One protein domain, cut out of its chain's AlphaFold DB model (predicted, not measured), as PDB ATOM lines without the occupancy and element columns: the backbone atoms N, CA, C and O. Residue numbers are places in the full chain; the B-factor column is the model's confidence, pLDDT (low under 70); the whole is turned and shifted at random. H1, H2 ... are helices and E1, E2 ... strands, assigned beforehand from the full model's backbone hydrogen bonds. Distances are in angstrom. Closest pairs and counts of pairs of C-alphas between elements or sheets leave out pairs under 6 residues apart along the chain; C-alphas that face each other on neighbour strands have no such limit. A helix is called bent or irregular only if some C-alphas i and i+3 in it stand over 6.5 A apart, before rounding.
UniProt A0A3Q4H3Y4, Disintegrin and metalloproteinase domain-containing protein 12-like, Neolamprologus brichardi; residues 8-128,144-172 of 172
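This is residues 8 to 128 and 144 to 172 of the 172 residues of the protein "Disintegrin and metalloproteinase domain-containing protein 12-like" of Neolamprologus brichardi (UniProt A0A3Q4H3Y4). A twisted sheet of five strands makes the middle layer, with H1 and H3 over one face and H2 over the other; the sheet curls round H3. Before E5, residues 144 to 163 run round the outside without a named element. The printed part has 150 residues, with three named helices and five named strands in the order H1 E1 H2 E2 E3 E4 H3 E5. The mixed sheet runs E1 E5 E2 E4 E3, and the class is mixed, helices and strands. The whole is compact, radius of gyration of the C-alphas 14.1 A, spanning 39 by 35 by 26 A.

Start at E2, residues 69 to 74, parallel to E4, residues 98 to 102, with N 72 and O 99 within hydrogen-bond range at 2.9 A. E3, residues 84 to 86, forms a hairpin with E4, N 85 to O 100 at 2.9 A. E5, residues 164 to 171, is antiparallel to E2, N 71 to O 166 at 2.9 A, and to E1, residues 25 to 33, N 27 to O 169 at 2.9 A. E1, H2, residues 46 to 61, and E2 make a split strand-helix-strand unit, its strands running the same way with E5 between them, and a right-handed crossover. H2's height over the sheet is 9.2 A; the closest C-alphas of H2 and E4 are those of Leu 50 and Val 100, 5.8 A. On the opposite face, H1, residues 8 to 22, touches H3, residues 108 to 122, at a steep tilt of 48 degrees, their closest C-alphas Arg 11 and Val 108 at 5.7 A. Every O i to N i+4 pair is within range in H2 and H3, and 6 of 11 in H1.

Find C-alpha 8 at (24.449, 26.745, 230.722), where H1 begins; it is 23.4 A long and only just irregular, C-alphas 18 and 21 being 7.0 A apart. E1, 23.3 A, bends by 52 degrees at residue 29. H2 measures 20.2 A, H3 21.3 A, and E5 22.5 A, ending at C-alpha 171, (11.517, 41.251, 238.372).

Look for the cut at residues 129 to 143, 9.8 A between C-alphas 128 and 144. The links E1 to H2 and E3 to E4 are long. The model's pLDDT is under 70 at 32 residues of the printed part, among them residues 8 to 16 and 149 to 165.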
ATOM      1  N   ALA A   8      25.259  26.044 229.709       46.53
ATOM      2  CA  ALA A   8      24.449  26.745 230.722       46.53
ATOM      3  C   ALA A   8      23.527  27.843 230.145       46.53
ATOM      4  O   ALA A   8      22.339  27.829 230.467       46.53
ATOM      5  N   PRO A   9      23.996  28.770 229.279       50.66
ATOM      6  CA  PRO A   9      23.142  29.853 228.790       50.66
ATOM      7  C   PRO A   9      21.980  29.355 227.917       50.66
ATOM      8  O   PRO A   9      20.910  29.954 227.929       50.66
ATOM      9  N   HIS A  10      22.147  28.230 227.213       53.19
ATOM     10  CA  HIS A  10      21.088  27.657 226.380       53.19
ATOM     11  C   HIS A  10      19.928  27.064 227.198       53.19
ATOM     12  O   HIS A  10      18.780  27.181 226.783       53.19
ATOM     13  N   ARG A  11      20.193  26.474 228.374       53.91
ATOM     14  CA  ARG A  11      19.137  25.925 229.254       53.91
ATOM     15  C   ARG A  11      18.265  27.031 229.868       53.91
ATOM     16  O   ARG A  11      17.064  26.855 230.027       53.91
ATOM     17  N   LEU A  12      18.859  28.193 230.134       57.59
ATOM     18  CA  LEU A  12      18.191  29.374 230.695       57.59
ATOM     19  C   LEU A  12      17.301  30.136 229.712       57.59
ATOM     20  O   LEU A  12      16.334  30.763 230.139       57.59
ATOM     21  N   PHE A  13      17.599  30.070 228.411       61.12
ATOM     22  CA  PHE A  13      16.772  30.698 227.377       61.12
ATOM     23  C   PHE A  13      15.301  30.258 227.479       61.12
ATOM     24  O   PHE A  13      14.390  31.073 227.343       61.12
ATOM     25  N   PHE A  14      15.073  28.983 227.793       68.38
ATOM     26  CA  PHE A  14      13.730  28.426 227.914       68.38
ATOM     27  C   PHE A  14      12.976  28.932 229.149       68.38
ATOM     28  O   PHE A  14      11.790  29.222 229.040       68.38
ATOM     29  N   LEU A  15      13.651  29.136 230.289       69.25
ATOM     30  CA  LEU A  15      13.011  29.677 231.498       69.25
ATOM     31  C   LEU A  15      12.425  31.070 231.246       69.25
ATOM     32  O   LEU A  15      11.282  31.338 231.609       69.25
ATOM     33  N   PHE A  16      13.169  31.936 230.557       68.81
ATOM     34  CA  PHE A  16      12.661  33.250 230.167       68.81
ATOM     35  C   PHE A  16      11.412  33.140 229.278       68.81
ATOM     36  O   PHE A  16      10.436  33.862 229.480       68.81
ATOM     37  N   GLN A  17      11.416  32.215 228.314       72.50
ATOM     38  CA  GLN A  17      10.289  32.012 227.404       72.50
ATOM     39  C   GLN A  17       9.032  31.505 228.130       72.50
ATOM     40  O   GLN A  17       7.930  31.934 227.794       72.50
ATOM     41  N   PHE A  18       9.192  30.628 229.122       78.88
ATOM     42  CA  PHE A  18       8.084  30.041 229.879       78.88
ATOM     43  C   PHE A  18       7.380  31.029 230.811       78.88
ATOM     44  O   PHE A  18       6.161  30.969 230.945       78.88
ATOM     45  N   TYR A  19       8.120  31.955 231.421       80.19
ATOM     46  CA  TYR A  19       7.566  32.906 232.392       80.19
ATOM     47  C   TYR A  19       7.072  34.220 231.781       80.19
ATOM     48  O   TYR A  19       6.282  34.936 232.398       80.19
ATOM     49  N   ARG A  20       7.453  34.514 230.532       77.69
ATOM     50  CA  ARG A  20       7.015  35.721 229.819       77.69
ATOM     51  C   ARG A  20       5.484  35.893 229.746       77.69
ATOM     52  O   ARG A  20       5.041  37.016 229.977       77.69
ATOM     53  N   PRO A  21       4.659  34.861 229.457       77.06
ATOM     54  CA  PRO A  21       3.198  35.003 229.423       77.06
ATOM     55  C   PRO A  21       2.571  35.358 230.777       77.06
ATOM     56  O   PRO A  21       1.457  35.867 230.815       77.06
ATOM     57  N   LEU A  22       3.287  35.102 231.874       75.06
ATOM     58  CA  LEU A  22       2.843  35.374 233.241       75.06
ATOM     59  C   LEU A  22       3.287  36.754 233.743       75.06
ATOM     60  O   LEU A  22       3.096  37.060 234.914       75.06
ATOM     61  N   ASN A  23       3.893  37.570 232.873       82.12
ATOM     62  CA  ASN A  23       4.512  38.848 233.220       82.12
ATOM     63  C   ASN A  23       5.531  38.728 234.369       82.12
ATOM     64  O   ASN A  23       5.618  39.588 235.236       82.12
ATOM     65  N   VAL A  24       6.293  37.634 234.368       81.62
ATOM     66  CA  VAL A  24       7.370  37.384 235.324       81.62
ATOM     67  C   VAL A  24       8.683  37.328 234.562       81.62
ATOM     68  O   VAL A  24       8.827  36.564 233.601       81.62
ATOM     69  N   ARG A  25       9.675  38.113 234.992       85.06
ATOM     70  CA  ARG A  25      11.023  38.046 234.428       85.06
ATOM     71  C   ARG A  25      11.952  37.290 235.365       85.06
ATOM     72  O   ARG A  25      12.256  37.739 236.464       85.06
ATOM     73  N   VAL A  26      12.464  36.169 234.867       84.38
ATOM     74  CA  VAL A  26      13.509  35.386 235.529       84.38
ATOM     75  C   VAL A  26      14.875  35.888 235.068       84.38
ATOM     76  O   VAL A  26      15.221  35.760 233.890       84.38
ATOM     77  N   ALA A  27      15.664  36.441 235.986       87.06
ATOM     78  CA  ALA A  27      17.028  36.889 235.724       87.06
ATOM     79  C   ALA A  27      18.040  35.979 236.432       87.06
ATOM     80  O   ALA A  27      18.018  35.846 237.653       87.06
ATOM     81  N   LEU A  28      18.973  35.385 235.678       86.44
ATOM     82  CA  LEU A  28      20.111  34.682 236.273       86.44
ATOM     83  C   LEU A  28      21.108  35.692 236.834       86.44
ATOM     84  O   LEU A  28      21.764  36.410 236.078       86.44
ATOM     85  N   THR A  29      21.274  35.692 238.149       88.50
ATOM     86  CA  THR A  29      22.201  36.590 238.850       88.50
ATOM     87  C   THR A  29      23.457  35.888 239.338       88.50
ATOM     88  O   THR A  29      24.467  36.539 239.607       88.50
ATOM     89  N   GLY A  30      23.447  34.555 239.372       87.38
ATOM     90  CA  GLY A  30      24.623  33.757 239.681       87.38
ATOM     91  C   GLY A  30      24.511  32.325 239.175       87.38
ATOM     92  O   GLY A  30      23.423  31.781 239.002       87.38
ATOM     93  N   LEU A  31      25.669  31.721 238.940       89.75
ATOM     94  CA  LEU A  31      25.812  30.310 238.612       89.75
ATOM     95  C   LEU A  31      26.967  29.760 239.437       89.75
ATOM     96  O   LEU A  31      28.083  30.280 239.360       89.75
ATOM     97  N   GLU A  32      26.699  28.710 240.204       89.62
ATOM     98  CA  GLU A  32      27.721  28.003 240.966       89.62
ATOM     99  C   GLU A  32      27.799  26.547 240.530       89.62
ATOM    100  O   GLU A  32      26.777  25.876 240.393       89.62
ATOM    101  N   ILE A  33      29.026  26.077 240.311       89.50
ATOM    102  CA  ILE A  33      29.323  24.688 239.972       89.50
ATOM    103  C   ILE A  33      30.141  24.102 241.108       89.50
ATOM    104  O   ILE A  33      31.203  24.625 241.454       89.50
ATOM    105  N   TRP A  34      29.666  22.994 241.658       91.44
ATOM    106  CA  TRP A  34      30.363  22.252 242.700       91.44
ATOM    107  C   TRP A  34      31.342  21.258 242.073       91.44
ATOM    108  O   TRP A  34      31.115  20.055 242.054       91.44
ATOM    109  N   SER A  35      32.427  21.780 241.496       85.25
ATOM    110  CA  SER A  35      33.423  20.967 240.784       85.25
ATOM    111  C   SER A  35      34.386  20.215 241.704       85.25
ATOM    112  O   SER A  35      35.071  19.305 241.253       85.25
ATOM    113  N   ASP A  36      34.510  20.649 242.960       87.62
ATOM    114  CA  ASP A  36      35.391  20.037 243.954       87.62
ATOM    115  C   ASP A  36      34.687  18.907 244.712       87.62
ATOM    116  O   ASP A  36      35.212  17.800 244.811       87.62
ATOM    117  N   ARG A  37      33.508  19.203 245.259       88.75
ATOM    118  CA  ARG A  37      32.632  18.261 245.954       88.75
ATOM    119  C   ARG A  37      31.252  18.873 246.128       88.75
ATOM    120  O   ARG A  37      31.131  20.101 246.202       88.75
ATOM    121  N   ASP A  38      30.258  18.022 246.336       92.12
ATOM    122  CA  ASP A  38      28.935  18.473 246.744       92.12
ATOM    123  C   ASP A  38      29.007  19.230 248.079       92.12
ATOM    124  O   ASP A  38      29.716  18.840 249.015       92.12
ATOM    125  N   LYS A  39      28.294  20.360 248.162       95.00
ATOM    126  CA  LYS A  39      28.232  21.182 249.386       95.00
ATOM    127  C   LYS A  39      27.123  20.738 250.336       95.00
ATOM    128  O   LYS A  39      27.066  21.214 251.468       95.00
ATOM    129  N   ILE A  40      26.279  19.819 249.878       96.69
ATOM    130  CA  ILE A  40      25.217  19.177 250.644       96.69
ATOM    131  C   ILE A  40      25.314  17.667 250.475       96.69
ATOM    132  O   ILE A  40      25.933  17.172 249.535       96.69
ATOM    133  N   ARG A  41      24.644  16.934 251.360       95.12
ATOM    134  CA  ARG A  41      24.399  15.511 251.152       95.12
ATOM    135  C   ARG A  41      23.204  15.344 250.215       95.12
ATOM    136  O   ARG A  41      22.091  15.733 250.566       95.12
ATOM    137  N   VAL A  42      23.456  14.800 249.030       93.12
ATOM    138  CA  VAL A  42      22.418  14.451 248.055       93.12
ATOM    139  C   VAL A  42      21.864  13.075 248.414       93.12
ATOM    140  O   VAL A  42      22.613  12.101 248.468       93.12
ATOM    141  N   GLU A  43      20.564  13.008 248.686       94.81
ATOM    142  CA  GLU A  43      19.857  11.795 249.101       94.81
ATOM    143  C   GLU A  43      18.983  11.254 247.962       94.81
ATOM    144  O   GLU A  43      18.650  11.955 247.006       94.81
ATOM    145  N   LYS A  44      18.556   9.995 248.076       92.25
ATOM    146  CA  LYS A  44      17.563   9.410 247.159       92.25
ATOM    147  C   LYS A  44      16.150   9.952 247.374       92.25
ATOM    148  O   LYS A  44      15.346   9.970 246.446       92.25
ATOM    149  N   SER A  45      15.878  10.445 248.578       96.06
ATOM    150  CA  SER A  45      14.655  11.162 248.917       96.06
ATOM    151  C   SER A  45      14.718  12.597 248.368       96.06
ATOM    152  O   SER A  45      15.628  13.354 248.740       96.06
ATOM    153  N   PRO A  46      13.767  13.010 247.507       95.00
ATOM    154  CA  PRO A  46      13.719  14.379 246.994       95.00
ATOM    155  C   PRO A  46      13.472  15.391 248.119       95.00
ATOM    156  O   PRO A  46      14.086  16.457 248.131       95.00
ATOM    157  N   THR A  47      12.657  15.024 249.112       97.12
ATOM    158  CA  THR A  47      12.358  15.853 250.287       97.12
ATOM    159  C   THR A  47      13.610  16.125 251.114       97.12
ATOM    160  O   THR A  47      13.883  17.272 251.464       97.12
ATOM    161  N   ASP A  48      14.402  15.090 251.401       97.94
ATOM    162  CA  ASP A  48      15.607  15.250 252.223       97.94
ATOM    163  C   ASP A  48      16.677  16.055 251.485       97.94
ATOM    164  O   ASP A  48      17.321  16.925 252.071       97.94
ATOM    165  N   THR A  49      16.817  15.834 250.176       97.38
ATOM    166  CA  THR A  49      17.734  16.618 249.338       97.38
ATOM    167  C   THR A  49      17.323  18.087 249.271       97.38
ATOM    168  O   THR A  49      18.181  18.961 249.416       97.38
ATOM    169  N   LEU A  50      16.028  18.381 249.109       98.25
ATOM    170  CA  LEU A  50      15.508  19.748 249.136       98.25
ATOM    171  C   LEU A  50      15.788  20.427 250.482       98.25
ATOM    172  O   LEU A  50      16.271  21.558 250.503       98.25
ATOM    173  N   ASN A  51      15.545  19.736 251.597       98.50
ATOM    174  CA  ASN A  51      15.805  20.273 252.934       98.50
ATOM    175  C   ASN A  51      17.294  20.589 253.137       98.50
ATOM    176  O   ASN A  51      17.635  21.702 253.542       98.50
ATOM    177  N   ASN A  52      18.184  19.659 252.774       98.44
ATOM    178  CA  ASN A  52      19.633  19.868 252.854       98.44
ATOM    179  C   ASN A  52      20.078  21.060 251.988       98.44
ATOM    180  O   ASN A  52      20.923  21.860 252.398       98.44
ATOM    181  N   PHE A  53      19.505  21.198 250.787       98.44
ATOM    182  CA  PHE A  53      19.800  22.304 249.878       98.44
ATOM    183  C   PHE A  53      19.339  23.658 250.428       98.44
ATOM    184  O   PHE A  53      20.100  24.627 250.395       98.44
ATOM    185  N   LEU A  54      18.121  23.736 250.958       98.44
ATOM    186  CA  LEU A  54      17.557  24.965 251.515       98.44
ATOM    187  C   LEU A  54      18.275  25.415 252.795       98.44
ATOM    188  O   LEU A  54      18.506  26.616 252.987       98.44
ATOM    189  N   GLU A  55      18.702  24.471 253.636       98.50
ATOM    190  CA  GLU A  55      19.543  24.767 254.799       98.50
ATOM    191  C   GLU A  55      20.879  25.381 254.358       98.50
ATOM    192  O   GLU A  55      21.261  26.458 254.827       98.50
ATOM    193  N   TRP A  56      21.554  24.753 253.391       98.19
ATOM    194  CA  TRP A  56      22.793  25.280 252.820       98.19
ATOM    195  C   TRP A  56      22.590  26.643 252.151       98.19
ATOM    196  O   TRP A  56      23.379  27.563 252.374       98.19
ATOM    197  N   ARG A  57      21.504  26.839 251.390       97.94
ATOM    198  CA  ARG A  57      21.172  28.144 250.798       97.94
ATOM    199  C   ARG A  57      21.114  29.217 251.884       97.94
ATOM    200  O   ARG A  57      21.667  30.304 251.717       97.94
ATOM    201  N   THR A  58      20.461  28.902 252.997       98.19
ATOM    202  CA  THR A  58      20.254  29.819 254.120       98.19
ATOM    203  C   THR A  58      21.542  30.141 254.864       98.19
ATOM    204  O   THR A  58      21.786  31.305 255.196       98.19
ATOM    205  N   ARG A  59      22.355  29.122 255.141       98.19
ATOM    206  CA  ARG A  59      23.559  29.242 255.967       98.19
ATOM    207  C   ARG A  59      24.772  29.734 255.183       98.19
ATOM    208  O   ARG A  59      25.558  30.504 255.724       98.19
ATOM    209  N   ASP A  60      24.918  29.306 253.933       97.38
ATOM    210  CA  ASP A  60      26.159  29.444 253.169       97.38
ATOM    211  C   ASP A  60      26.011  30.340 251.929       97.38
ATOM    212  O   ASP A  60      26.931  31.095 251.612       97.38
ATOM    213  N   LEU A  61      24.885  30.287 251.203       96.69
ATOM    214  CA  LEU A  61      24.718  31.064 249.963       96.69
ATOM    215  C   LEU A  61      24.207  32.489 250.203       96.69
ATOM    216  O   LEU A  61      24.800  33.449 249.710       96.69
ATOM    217  N   LEU A  62      23.115  32.635 250.953       96.31
ATOM    218  CA  LEU A  62      22.482  33.930 251.211       96.31
ATOM    219  C   LEU A  62      23.432  34.970 251.839       96.31
ATOM    220  O   LEU A  62      23.357  36.129 251.431       96.31
ATOM    221  N   PRO A  63      24.359  34.614 252.757       97.12
ATOM    222  CA  PRO A  63      25.301  35.588 253.317       97.12
ATOM    223  C   PRO A  63      26.297  36.184 252.314       97.12
ATOM    224  O   PRO A  63      26.836  37.258 252.563       97.12
ATOM    225  N   ARG A  64      26.570  35.498 251.198       95.81
ATOM    226  CA  ARG A  64      27.593  35.906 250.215       95.81
ATOM    227  C   ARG A  64      27.023  36.381 248.882       95.81
ATOM    228  O   ARG A  64      27.730  37.057 248.140       95.81
ATOM    229  N   LEU A  65      25.777  36.032 248.560       92.94
ATOM    230  CA  LEU A  65      25.115  36.468 247.336       92.94
ATOM    231  C   LEU A  65      23.618  36.661 247.578       92.94
ATOM    232  O   LEU A  65      22.892  35.705 247.846       92.94
ATOM    233  N   ARG A  66      23.149  37.903 247.442       93.44
ATOM    234  CA  ARG A  66      21.722  38.233 247.516       93.44
ATOM    235  C   ARG A  66      20.998  37.701 246.280       93.44
ATOM    236  O   ARG A  66      21.417  37.997 245.164       93.44
ATOM    237  N   HIS A  67      19.920  36.955 246.500       94.88
ATOM    238  CA  HIS A  67      19.078  36.408 245.444       94.88
ATOM    239  C   HIS A  67      17.678  36.046 245.953       94.88
ATOM    240  O   HIS A  67      17.520  35.748 247.141       94.88
ATOM    241  N   ASP A  68      16.686  36.013 245.062       95.94
ATOM    242  CA  ASP A  68      15.291  35.734 245.430       95.94
ATOM    243  C   ASP A  68      15.005  34.230 245.516       95.94
ATOM    244  O   ASP A  68      14.311  33.781 246.432       95.94
ATOM    245  N   ASN A  69      15.589  33.432 244.616       96.81
ATOM    246  CA  ASN A  69      15.394  31.981 244.529       96.81
ATOM    247  C   ASN A  69      16.673  31.260 244.079       96.81
ATOM    248  O   ASN A  69      17.501  31.838 243.371       96.81
ATOM    249  N   ALA A  70      16.845  30.000 244.484       96.88
ATOM    250  CA  ALA A  70      17.925  29.156 243.983       96.88
ATOM    251  C   ALA A  70      17.407  27.778 243.558       96.88
ATOM    252  O   ALA A  70      16.632  27.152 244.275       96.88
ATOM    253  N   GLN A  71      17.870  27.292 242.410       96.50
ATOM    254  CA  GLN A  71      17.510  25.989 241.853       96.50
ATOM    255  C   GLN A  71      18.768  25.142 241.711       96.50
ATOM    256  O   GLN A  71      19.669  25.509 240.954       96.50
ATOM    257  N   LEU A  72      18.840  24.022 242.425       95.88
ATOM    258  CA  LEU A  72      19.905  23.037 242.262       95.88
ATOM    259  C   LEU A  72      19.530  22.074 241.135       95.88
ATOM    260  O   LEU A  72      18.437  21.517 241.131       95.88
ATOM    261  N   VAL A  73      20.449  21.854 240.205       92.75
ATOM    262  CA  VAL A  73      20.395  20.787 239.209       92.75
ATOM    263  C   VAL A  73      21.471  19.774 239.560       92.75
ATOM    264  O   VAL A  73      22.628  20.148 239.727       92.75
ATOM    265  N   MET A  74      21.100  18.508 239.674       89.19
ATOM    266  CA  MET A  74      21.974  17.409 240.080       89.19
ATOM    267  C   MET A  74      21.863  16.237 239.107       89.19
ATOM    268  O   MET A  74      20.825  16.027 238.485       89.19
ATOM    269  N   GLY A  75      22.938  15.463 238.977       85.06
ATOM    270  CA  GLY A  75      22.894  14.186 238.265       85.06
ATOM    271  C   GLY A  75      22.283  13.066 239.116       85.06
ATOM    272  O   GLY A  75      22.049  13.226 240.313       85.06
ATOM    273  N   GLY A  76      22.087  11.895 238.506       83.81
ATOM    274  CA  GLY A  76      21.546  10.714 239.182       83.81
ATOM    275  C   GLY A  76      20.022  10.644 239.113       83.81
ATOM    276  O   GLY A  76      19.429  11.092 238.140       83.81
ATOM    277  N   ALA A  77      19.399  10.039 240.124       86.31
ATOM    278  CA  ALA A  77      17.950   9.870 240.197       86.31
ATOM    279  C   ALA A  77      17.495   9.768 241.657       86.31
ATOM    280  O   ALA A  77      18.198   9.155 242.477       86.31
ATOM    281  N   PHE A  78      16.323  10.338 241.940       88.94
ATOM    282  CA  PHE A  78      15.568  10.094 243.167       88.94
ATOM    283  C   PHE A  78      14.869   8.732 243.114       88.94
ATOM    284  O   PHE A  78      14.754   8.122 242.050       88.94
ATOM    285  N   ASP A  79      14.389   8.261 244.261       88.31
ATOM    286  CA  ASP A  79      13.527   7.083 244.300       88.31
ATOM    287  C   ASP A  79      12.157   7.391 243.668       88.31
ATOM    288  O   ASP A  79      11.557   8.447 243.889       88.31
ATOM    289  N   GLY A  80      11.647   6.440 242.882       86.50
ATOM    290  CA  GLY A  80      10.397   6.593 242.138       86.50
ATOM    291  C   GLY A  80      10.574   7.350 240.819       86.50
ATOM    292  O   GLY A  80      11.563   7.171 240.116       86.50
ATOM    293  N   THR A  81       9.577   8.155 240.450       85.06
ATOM    294  CA  THR A  81       9.532   8.888 239.168       85.06
ATOM    295  C   THR A  81       9.743  10.393 239.325       85.06
ATOM    296  O   THR A  81       9.573  11.147 238.370       85.06
ATOM    297  N   THR A  82      10.076  10.849 240.533       89.06
ATOM    298  CA  THR A  82      10.267  12.267 240.839       89.06
ATOM    299  C   THR A  82      11.549  12.775 240.191       89.06
ATOM    300  O   THR A  82      12.629  12.242 240.437       89.06
ATOM    301  N   VAL A  83      11.442  13.835 239.392       90.12
ATOM    302  CA  VAL A  83      12.590  14.482 238.729       90.12
ATOM    303  C   VAL A  83      12.896  15.871 239.285       90.12
ATOM    304  O   VAL A  83      13.925  16.447 238.947       90.12
ATOM    305  N   GLY A  84      12.040  16.404 240.152       93.06
ATOM    306  CA  GLY A  84      12.214  17.701 240.784       93.06
ATOM    307  C   GLY A  84      11.381  17.823 242.054       93.06
ATOM    308  O   GLY A  84      10.482  17.014 242.295       93.06
ATOM    309  N   MET A  85      11.748  18.774 242.909       95.94
ATOM    310  CA  MET A  85      10.947  19.148 244.068       95.94
ATOM    311  C   MET A  85      11.250  20.575 244.520       95.94
ATOM    312  O   MET A  85      12.412  20.966 244.666       95.94
ATOM    313  N   ALA A  86      10.199  21.318 244.850       97.06
ATOM    314  CA  ALA A  86      10.272  22.657 245.411       97.06
ATOM    315  C   ALA A  86       9.243  22.876 246.523       97.06
ATOM    316  O   ALA A  86       8.182  22.257 246.581       97.06
ATOM    317  N   SER A  87       9.547  23.826 247.409       94.69
ATOM    318  CA  SER A  87       8.553  24.340 248.352       94.69
ATOM    319  C   SER A  87       7.492  25.156 247.613       94.69
ATOM    320  O   SER A  87       7.825  26.064 246.855       94.69
ATOM    321  N   GLN A  88       6.214  24.895 247.884       94.56
ATOM    322  CA  GLN A  88       5.134  25.691 247.306       94.56
ATOM    323  C   GLN A  88       5.012  27.065 247.990       94.56
ATOM    324  O   GLN A  88       5.225  27.174 249.204       94.56
ATOM    325  N   SER A  89       4.651  28.101 247.225       95.38
ATOM    326  CA  SER A  89       4.375  29.471 247.698       95.38
ATOM    327  C   SER A  89       5.472  30.006 248.621       95.38
ATOM    328  O   SER A  89       5.209  30.512 249.713       95.38
ATOM    329  N   SER A  90       6.722  29.802 248.219       97.06
ATOM    330  CA  SER A  90       7.902  30.107 249.022       97.06
ATOM    331  C   SER A  90       8.838  31.116 248.375       97.06
ATOM    332  O   SER A  90       9.913  31.360 248.919       97.06
ATOM    333  N   MET A  91       8.465  31.706 247.239       95.69
ATOM    334  CA  MET A  91       9.260  32.742 246.588       95.69
ATOM    335  C   MET A  91       9.631  33.847 247.588       95.69
ATOM    336  O   MET A  91       8.817  34.250 248.419       95.69
ATOM    337  N   CYS A  92      10.889  34.287 247.546       95.12
ATOM    338  CA  CYS A  92      11.490  35.262 248.465       95.12
ATOM    339  C   CYS A  92      11.569  34.838 249.947       95.12
ATOM    340  O   CYS A  92      12.165  35.559 250.750       95.12
ATOM    341  N   SER A  93      11.050  33.666 250.336       97.38
ATOM    342  CA  SER A  93      11.284  33.118 251.674       97.38
ATOM    343  C   SER A  93      12.781  32.900 251.906       97.38
ATOM    344  O   SER A  93      13.518  32.367 251.061       97.38
ATOM    345  N   ARG A  94      13.237  33.296 253.098       96.12
ATOM    346  CA  ARG A  94      14.634  33.150 253.503       96.12
ATOM    347  C   ARG A  94      15.069  31.686 253.524       96.12
ATOM    348  O   ARG A  94      16.166  31.391 253.073       96.12
ATOM    349  N   ASP A  95      14.217  30.796 254.006       96.94
ATOM    350  CA  ASP A  95      14.519  29.391 254.273       96.94
ATOM    351  C   ASP A  95      13.860  28.418 253.290       96.94
ATOM    352  O   ASP A  95      14.262  27.264 253.236       96.94
ATOM    353  N   ARG A  96      12.894  28.861 252.473       97.69
ATOM    354  CA  ARG A  96      12.143  27.969 251.571       97.69
ATOM    355  C   ARG A  96      12.192  28.322 250.083       97.69
ATOM    356  O   ARG A  96      11.638  27.577 249.276       97.69
ATOM    357  N   SER A  97      12.799  29.443 249.684       97.69
ATOM    358  CA  SER A  97      12.811  29.865 248.272       97.69
ATOM    359  C   SER A  97      13.860  29.112 247.448       97.69
ATOM    360  O   SER A  97      14.980  29.589 247.240       97.69
ATOM    361  N   GLY A  98      13.486  27.926 246.975       96.88
ATOM    362  CA  GLY A  98      14.298  27.137 246.059       96.88
ATOM    363  C   GLY A  98      13.695  25.783 245.698       96.88
ATOM    364  O   GLY A  98      12.616  25.415 246.180       96.88
ATOM    365  N   GLY A  99      14.424  25.054 244.859       97.25
ATOM    366  CA  GLY A  99      14.066  23.723 244.377       97.25
ATOM    367  C   GLY A  99      15.286  22.893 243.979       97.25
ATOM    368  O   GLY A  99      16.395  23.415 243.818       97.25
ATOM    369  N   VAL A 100      15.078  21.588 243.845       96.44
ATOM    370  CA  VAL A 100      16.071  20.602 243.398       96.44
ATOM    371  C   VAL A 100      15.543  19.896 242.156       96.44
ATOM    372  O   VAL A 100      14.352  19.627 242.058       96.44
ATOM    373  N   ASN A 101      16.416  19.623 241.192       93.31
ATOM    374  CA  ASN A 101      16.049  19.157 239.857       93.31
ATOM    375  C   ASN A 101      17.069  18.128 239.369       93.31
ATOM    376  O   ASN A 101      18.274  18.312 239.542       93.31
ATOM    377  N   VAL A 102      16.609  17.076 238.707       89.06
ATOM    378  CA  VAL A 102      17.462  16.045 238.116       89.06
ATOM    379  C   VAL A 102      17.781  16.403 236.661       89.06
ATOM    380  O   VAL A 102      16.880  16.617 235.843       89.06
ATOM    381  N   ASP A 103      19.071  16.438 236.311       85.38
ATOM    382  CA  ASP A 103      19.506  16.464 234.912       85.38
ATOM    383  C   ASP A 103      19.286  15.082 234.302       85.38
ATOM    384  O   ASP A 103      20.081  14.164 234.479       85.38
ATOM    385  N   HIS A 104      18.190  14.935 233.571       73.25
ATOM    386  CA  HIS A 104      17.830  13.695 232.891       73.25
ATOM    387  C   HIS A 104      18.618  13.473 231.593       73.25
ATOM    388  O   HIS A 104      18.304  12.529 230.880       73.25
ATOM    389  N   LEU A 105      19.628  14.305 231.278       64.00
ATOM    390  CA  LEU A 105      20.655  14.155 230.225       64.00
ATOM    391  C   LEU A 105      20.169  14.044 228.764       64.00
ATOM    392  O   LEU A 105      20.943  14.294 227.843       64.00
ATOM    393  N   VAL A 106      18.898  13.717 228.533       67.25
ATOM    394  CA  VAL A 106      18.309  13.452 227.216       67.25
ATOM    395  C   VAL A 106      17.881  14.747 226.523       67.25
ATOM    396  O   VAL A 106      17.952  14.846 225.300       67.25
ATOM    397  N   SER A 107      17.449  15.763 227.280       72.25
ATOM    398  CA  SER A 107      16.929  17.006 226.707       72.25
ATOM    399  C   SER A 107      17.203  18.229 227.580       72.25
ATOM    400  O   SER A 107      16.759  18.326 228.721       72.25
ATOM    401  N   VAL A 108      17.878  19.221 226.992       75.75
ATOM    402  CA  VAL A 108      18.035  20.582 227.544       75.75
ATOM    403  C   VAL A 108      16.668  21.194 227.865       75.75
ATOM    404  O   VAL A 108      16.517  21.825 228.909       75.75
ATOM    405  N   LEU A 109      15.685  20.980 226.982       76.88
ATOM    406  CA  LEU A 109      14.323  21.484 227.142       76.88
ATOM    407  C   LEU A 109      13.610  20.803 228.308       76.88
ATOM    408  O   LEU A 109      12.918  21.473 229.064       76.88
ATOM    409  N   GLY A 110      13.808  19.497 228.477       80.94
ATOM    410  CA  GLY A 110      13.200  18.782 229.589       80.94
ATOM    411  C   GLY A 110      13.722  19.299 230.932       80.94
ATOM    412  O   GLY A 110      12.924  19.593 231.813       80.94
ATOM    413  N   VAL A 111      15.039  19.517 231.081       83.38
ATOM    414  CA  VAL A 111      15.604  20.036 232.349       83.38
ATOM    415  C   VAL A 111      15.107  21.445 232.613       83.38
ATOM    416  O   VAL A 111      14.760  21.775 233.742       83.38
ATOM    417  N   ALA A 112      15.030  22.273 231.570       83.62
ATOM    418  CA  ALA A 112      14.443  23.597 231.692       83.62
ATOM    419  C   ALA A 112      12.959  23.537 232.091       83.62
ATOM    420  O   ALA A 112      12.526  24.370 232.879       83.62
ATOM    421  N   SER A 113      12.200  22.555 231.594       85.75
ATOM    422  CA  SER A 113      10.804  22.332 231.982       85.75
ATOM    423  C   SER A 113      10.681  21.926 233.449       85.75
ATOM    424  O   SER A 113       9.825  22.466 234.137       85.75
ATOM    425  N   THR A 114      11.548  21.037 233.949       88.44
ATOM    426  CA  THR A 114      11.575  20.667 235.373       88.44
ATOM    427  C   THR A 114      11.901  21.882 236.239       88.44
ATOM    428  O   THR A 114      11.127  22.227 237.121       88.44
ATOM    429  N   VAL A 115      12.964  22.628 235.916       91.25
ATOM    430  CA  VAL A 115      13.315  23.851 236.661       91.25
ATOM    431  C   VAL A 115      12.182  24.882 236.609       91.25
ATOM    432  O   VAL A 115      11.917  25.556 237.603       91.25
ATOM    433  N   ALA A 116      11.490  25.010 235.472       88.44
ATOM    434  CA  ALA A 116      10.331  25.886 235.354       88.44
ATOM    435  C   ALA A 116       9.161  25.417 236.222       88.44
ATOM    436  O   ALA A 116       8.545  26.255 236.872       88.44
ATOM    437  N   HIS A 117       8.877  24.115 236.256       91.31
ATOM    438  CA  HIS A 117       7.847  23.508 237.096       91.31
ATOM    439  C   HIS A 117       8.109  23.788 238.582       91.31
ATOM    440  O   HIS A 117       7.254  24.334 239.279       91.31
ATOM    441  N   GLU A 118       9.332  23.524 239.046       94.75
ATOM    442  CA  GLU A 118       9.716  23.731 240.446       94.75
ATOM    443  C   GLU A 118       9.706  25.214 240.843       94.75
ATOM    444  O   GLU A 118       9.230  25.592 241.919       94.75
ATOM    445  N   LEU A 119      10.154  26.098 239.948       92.88
ATOM    446  CA  LEU A 119      10.026  27.540 240.149       92.88
ATOM    447  C   LEU A 119       8.547  27.977 240.205       92.88
ATOM    448  O   LEU A 119       8.203  28.891 240.957       92.88
ATOM    449  N   GLY A 120       7.666  27.289 239.473       91.44
ATOM    450  CA  GLY A 120       6.225  27.542 239.447       91.44
ATOM    451  C   GLY A 120       5.598  27.226 240.796       91.44
ATOM    452  O   GLY A 120       4.835  28.033 241.333       91.44
ATOM    453  N   HIS A 121       6.008  26.117 241.418       94.62
ATOM    454  CA  HIS A 121       5.665  25.825 242.806       94.62
ATOM    455  C   HIS A 121       6.144  26.913 243.762       94.62
ATOM    456  O   HIS A 121       5.338  27.386 244.565       94.62
ATOM    457  N   ASN A 122       7.395  27.379 243.660       95.38
ATOM    458  CA  ASN A 122       7.871  28.475 244.512       95.38
ATOM    459  C   ASN A 122       7.004  29.742 244.362       95.38
ATOM    460  O   ASN A 122       6.739  30.410 245.361       95.38
ATOM    461  N   LEU A 123       6.511  30.034 243.154       93.06
ATOM    462  CA  LEU A 123       5.580  31.134 242.860       93.06
ATOM    463  C   LEU A 123       4.120  30.861 243.273       93.06
ATOM    464  O   LEU A 123       3.273  31.739 243.146       93.06
ATOM    465  N   GLY A 124       3.821  29.672 243.796       90.44
ATOM    466  CA  GLY A 124       2.511  29.300 244.334       90.44
ATOM    467  C   GLY A 124       1.592  28.564 243.364       90.44
ATOM    468  O   GLY A 124       0.429  28.320 243.688       90.44
ATOM    469  N   MET A 125       2.091  28.160 242.197       88.81
ATOM    470  CA  MET A 125       1.319  27.340 241.268       88.81
ATOM    471  C   MET A 125       1.117  25.940 241.840       88.81
ATOM    472  O   MET A 125       1.992  25.351 242.486       88.81
ATOM    473  N   SER A 126      -0.074  25.407 241.614       87.69
ATOM    474  CA  SER A 126      -0.398  24.012 241.886       87.69
ATOM    475  C   SER A 126      -0.392  23.233 240.580       87.69
ATOM    476  O   SER A 126      -0.498  23.832 239.514       87.69
ATOM    477  N   HIS A 127      -0.307  21.910 240.672       85.38
ATOM    478  CA  HIS A 127      -0.384  21.061 239.491       85.38
ATOM    479  C   HIS A 127      -1.655  21.304 238.667       85.38
ATOM    480  O   HIS A 127      -2.735  21.507 239.228       85.38
ATOM    481  N   ASP A 128      -1.554  21.212 237.349       77.00
ATOM    482  CA  ASP A 128      -2.724  21.147 236.484       77.00
ATOM    483  C   ASP A 128      -3.432  19.809 236.712       77.00
ATOM    484  O   ASP A 128      -2.809  18.751 236.694       77.00
ATOM    485  N   GLY A 144       3.306  18.565 227.455       68.62
ATOM    486  CA  GLY A 144       2.202  18.957 228.329       68.62
ATOM    487  C   GLY A 144       2.278  20.403 228.823       68.62
ATOM    488  O   GLY A 144       3.123  21.193 228.387       68.62
ATOM    489  N   CYS A 145       1.384  20.760 229.740       78.06
ATOM    490  CA  CYS A 145       1.492  22.011 230.489       78.06
ATOM    491  C   CYS A 145       2.705  21.962 231.429       78.06
ATOM    492  O   CYS A 145       3.037  20.899 231.947       78.06
ATOM    493  N   ILE A 146       3.350  23.105 231.705       83.19
ATOM    494  CA  ILE A 146       4.514  23.131 232.613       83.19
ATOM    495  C   ILE A 146       4.150  22.559 233.979       83.19
ATOM    496  O   ILE A 146       4.952  21.820 234.529       83.19
ATOM    497  N   MET A 147       2.952  22.853 234.496       86.31
ATOM    498  CA  MET A 147       2.499  22.397 235.811       86.31
ATOM    499  C   MET A 147       1.772  21.045 235.772       86.31
ATOM    500  O   MET A 147       1.168  20.653 236.768       86.31
ATOM    501  N   GLU A 148       1.815  20.299 234.668       80.69
ATOM    502  CA  GLU A 148       1.198  18.973 234.604       80.69
ATOM    503  C   GLU A 148       1.915  17.986 235.552       80.69
ATOM    504  O   GLU A 148       3.145  17.878 235.520       80.69
ATOM    505  N   PRO A 149       1.184  17.246 236.405       67.12
ATOM    506  CA  PRO A 149       1.753  16.325 237.378       67.12
ATOM    507  C   PRO A 149       2.118  15.007 236.703       67.12
ATOM    508  O   PRO A 149       1.478  13.994 236.960       67.12
ATOM    509  N   SER A 150       3.092  15.021 235.793       56.09
ATOM    510  CA  SER A 150       3.830  13.859 235.275       56.09
ATOM    511  C   SER A 150       4.685  14.285 234.083       56.09
ATOM    512  O   SER A 150       4.195  14.361 232.959       56.09
ATOM    513  N   THR A 151       5.995  14.432 234.257       54.00
ATOM    514  CA  THR A 151       6.912  14.195 233.133       54.00
ATOM    515  C   THR A 151       7.133  12.686 233.047       54.00
ATOM    516  O   THR A 151       8.027  12.137 233.689       54.00
ATOM    517  N   GLY A 152       6.238  11.985 232.350       40.12
ATOM    518  CA  GLY A 152       6.285  10.531 232.215       40.12
ATOM    519  C   GLY A 152       7.580  10.029 231.562       40.12
ATOM    520  O   GLY A 152       7.935  10.453 230.467       40.12
ATOM    521  N   SER A 153       8.220   9.074 232.245       38.06
ATOM    522  CA  SER A 153       9.193   8.067 231.778       38.06
ATOM    523  C   SER A 153      10.435   8.514 230.992       38.06
ATOM    524  O   SER A 153      10.361   8.778 229.795       38.06
ATOM    525  N   VAL A 154      11.614   8.338 231.603       41.50
ATOM    526  CA  VAL A 154      12.785   7.779 230.898       41.50
ATOM    527  C   VAL A 154      13.655   6.940 231.855       41.50
ATOM    528  O   VAL A 154      13.724   7.277 233.037       41.50
ATOM    529  N   PRO A 155      14.257   5.827 231.381       36.19
ATOM    530  CA  PRO A 155      14.898   4.804 232.206       36.19
ATOM    531  C   PRO A 155      16.273   5.212 232.742       36.19
ATOM    532  O   PRO A 155      16.930   6.112 232.223       36.19
ATOM    533  N   ASP A 156      16.689   4.454 233.754       40.22
ATOM    534  CA  ASP A 156      17.958   4.489 234.478       40.22
ATOM    535  C   ASP A 156      19.191   4.554 233.555       40.22
ATOM    536  O   ASP A 156      19.455   3.616 232.802       40.22
ATOM    537  N   TYR A 157      19.967   5.645 233.641       39.34
ATOM    538  CA  TYR A 157      21.344   5.711 233.142       39.34
ATOM    539  C   TYR A 157      22.220   6.594 234.038       39.34
ATOM    540  O   TYR A 157      21.906   7.743 234.349       39.34
ATOM    541  N   SER A 158      23.354   6.030 234.451       31.97
ATOM    542  CA  SER A 158      24.286   6.616 235.403       31.97
ATOM    543  C   SER A 158      25.206   7.692 234.810       31.97
ATOM    544  O   SER A 158      25.741   7.548 233.713       31.97
ATOM    545  N   SER A 159      25.517   8.659 235.681       37.16
ATOM    546  CA  SER A 159      26.752   9.451 235.815       37.16
ATOM    547  C   SER A 159      27.105  10.523 234.771       37.16
ATOM    548  O   SER A 159      27.761  10.247 233.772       37.16
ATOM    549  N   LEU A 160      26.869  11.782 235.166       33.34
ATOM    550  CA  LEU A 160      27.861  12.867 235.136       33.34
ATOM    551  C   LEU A 160      27.733  13.667 236.453       33.34
ATOM    552  O   LEU A 160      26.667  14.186 236.770       33.34
ATOM    553  N   PHE A 161      28.815  13.714 237.241       35.88
ATOM    554  CA  PHE A 161      28.906  14.322 238.584       35.88
ATOM    555  C   PHE A 161      28.978  15.848 238.534       35.88
ATOM    556  O   PHE A 161      29.984  16.462 238.887       35.88
ATOM    557  N   LEU A 162      27.935  16.477 238.017       43.41
ATOM    558  CA  LEU A 162      27.933  17.911 237.814       43.41
ATOM    559  C   LEU A 162      26.649  18.490 238.406       43.41
ATOM    560  O   LEU A 162      25.634  18.605 237.731       43.41
ATOM    561  N   CYS A 163      26.737  18.879 239.683       43.84
ATOM    562  CA  CYS A 163      25.721  19.658 240.391       43.84
ATOM    563  C   CYS A 163      25.917  21.157 240.120       43.84
ATOM    564  O   CYS A 163      26.996  21.712 240.361       43.84
ATOM    565  N   TRP A 164      24.919  21.789 239.504       53.09
ATOM    566  CA  TRP A 164      24.968  23.179 239.043       53.09
ATOM    567  C   TRP A 164      23.766  23.896 239.622       53.09
ATOM    568  O   TRP A 164      22.653  23.383 239.578       53.09
ATOM    569  N   MET A 165      23.974  25.094 240.148       57.69
ATOM    570  CA  MET A 165      22.906  25.865 240.768       57.69
ATOM    571  C   MET A 165      22.632  27.149 239.996       57.69
ATOM    572  O   MET A 165      23.538  27.966 239.802       57.69
ATOM    573  N   PHE A 166      21.370  27.357 239.627       71.69
ATOM    574  CA  PHE A 166      20.882  28.628 239.107       71.69
ATOM    575  C   PHE A 166      20.435  29.522 240.257       71.69
ATOM    576  O   PHE A 166      19.632  29.121 241.096       71.69
ATOM    577  N   ILE A 167      20.955  30.743 240.278       71.94
ATOM    578  CA  ILE A 167      20.631  31.754 241.279       71.94
ATOM    579  C   ILE A 167      19.847  32.842 240.565       71.94
ATOM    580  O   ILE A 167      20.343  33.434 239.602       71.94
ATOM    581  N   LEU A 168      18.607  33.042 240.997       75.00
ATOM    582  CA  LEU A 168      17.606  33.783 240.246       75.00
ATOM    583  C   LEU A 168      17.117  34.989 241.048       75.00
ATOM    584  O   LEU A 168      16.852  34.878 242.248       75.00
ATOM    585  N   ASN A 169      16.965  36.114 240.353       77.44
ATOM    586  CA  ASN A 169      16.138  37.228 240.799       77.44
ATOM    587  C   ASN A 169      14.882  37.311 239.944       77.44
ATOM    588  O   ASN A 169      14.918  37.016 238.744       77.44
ATOM    589  N   MET A 170      13.798  37.731 240.583       68.88
ATOM    590  CA  MET A 170      12.500  37.914 239.955       68.88
ATOM    591  C   MET A 170      12.223  39.411 239.852       68.88
ATOM    592  O   MET A 170      12.270  40.130 240.848       68.88
ATOM    593  N   GLU A 171      11.958  39.879 238.637       64.81
ATOM    594  CA  GLU A 171      11.517  41.251 238.372       64.81
ATOM    595  C   GLU A 171      10.064  41.221 237.867       64.81
ATOM    596  O   GLU A 171       9.695  40.313 237.109       64.81
ATOM    597  N   GLU A 172       9.264  42.202 238.294       51.00
ATOM    598  CA  GLU A 172       7.933  42.508 237.737       51.00
ATOM    599  C   GLU A 172       8.027  43.345 236.450       51.00
ATOM    600  O   GLU A 172       8.978  44.158 236.325       51.00
TER     601      GLU A 172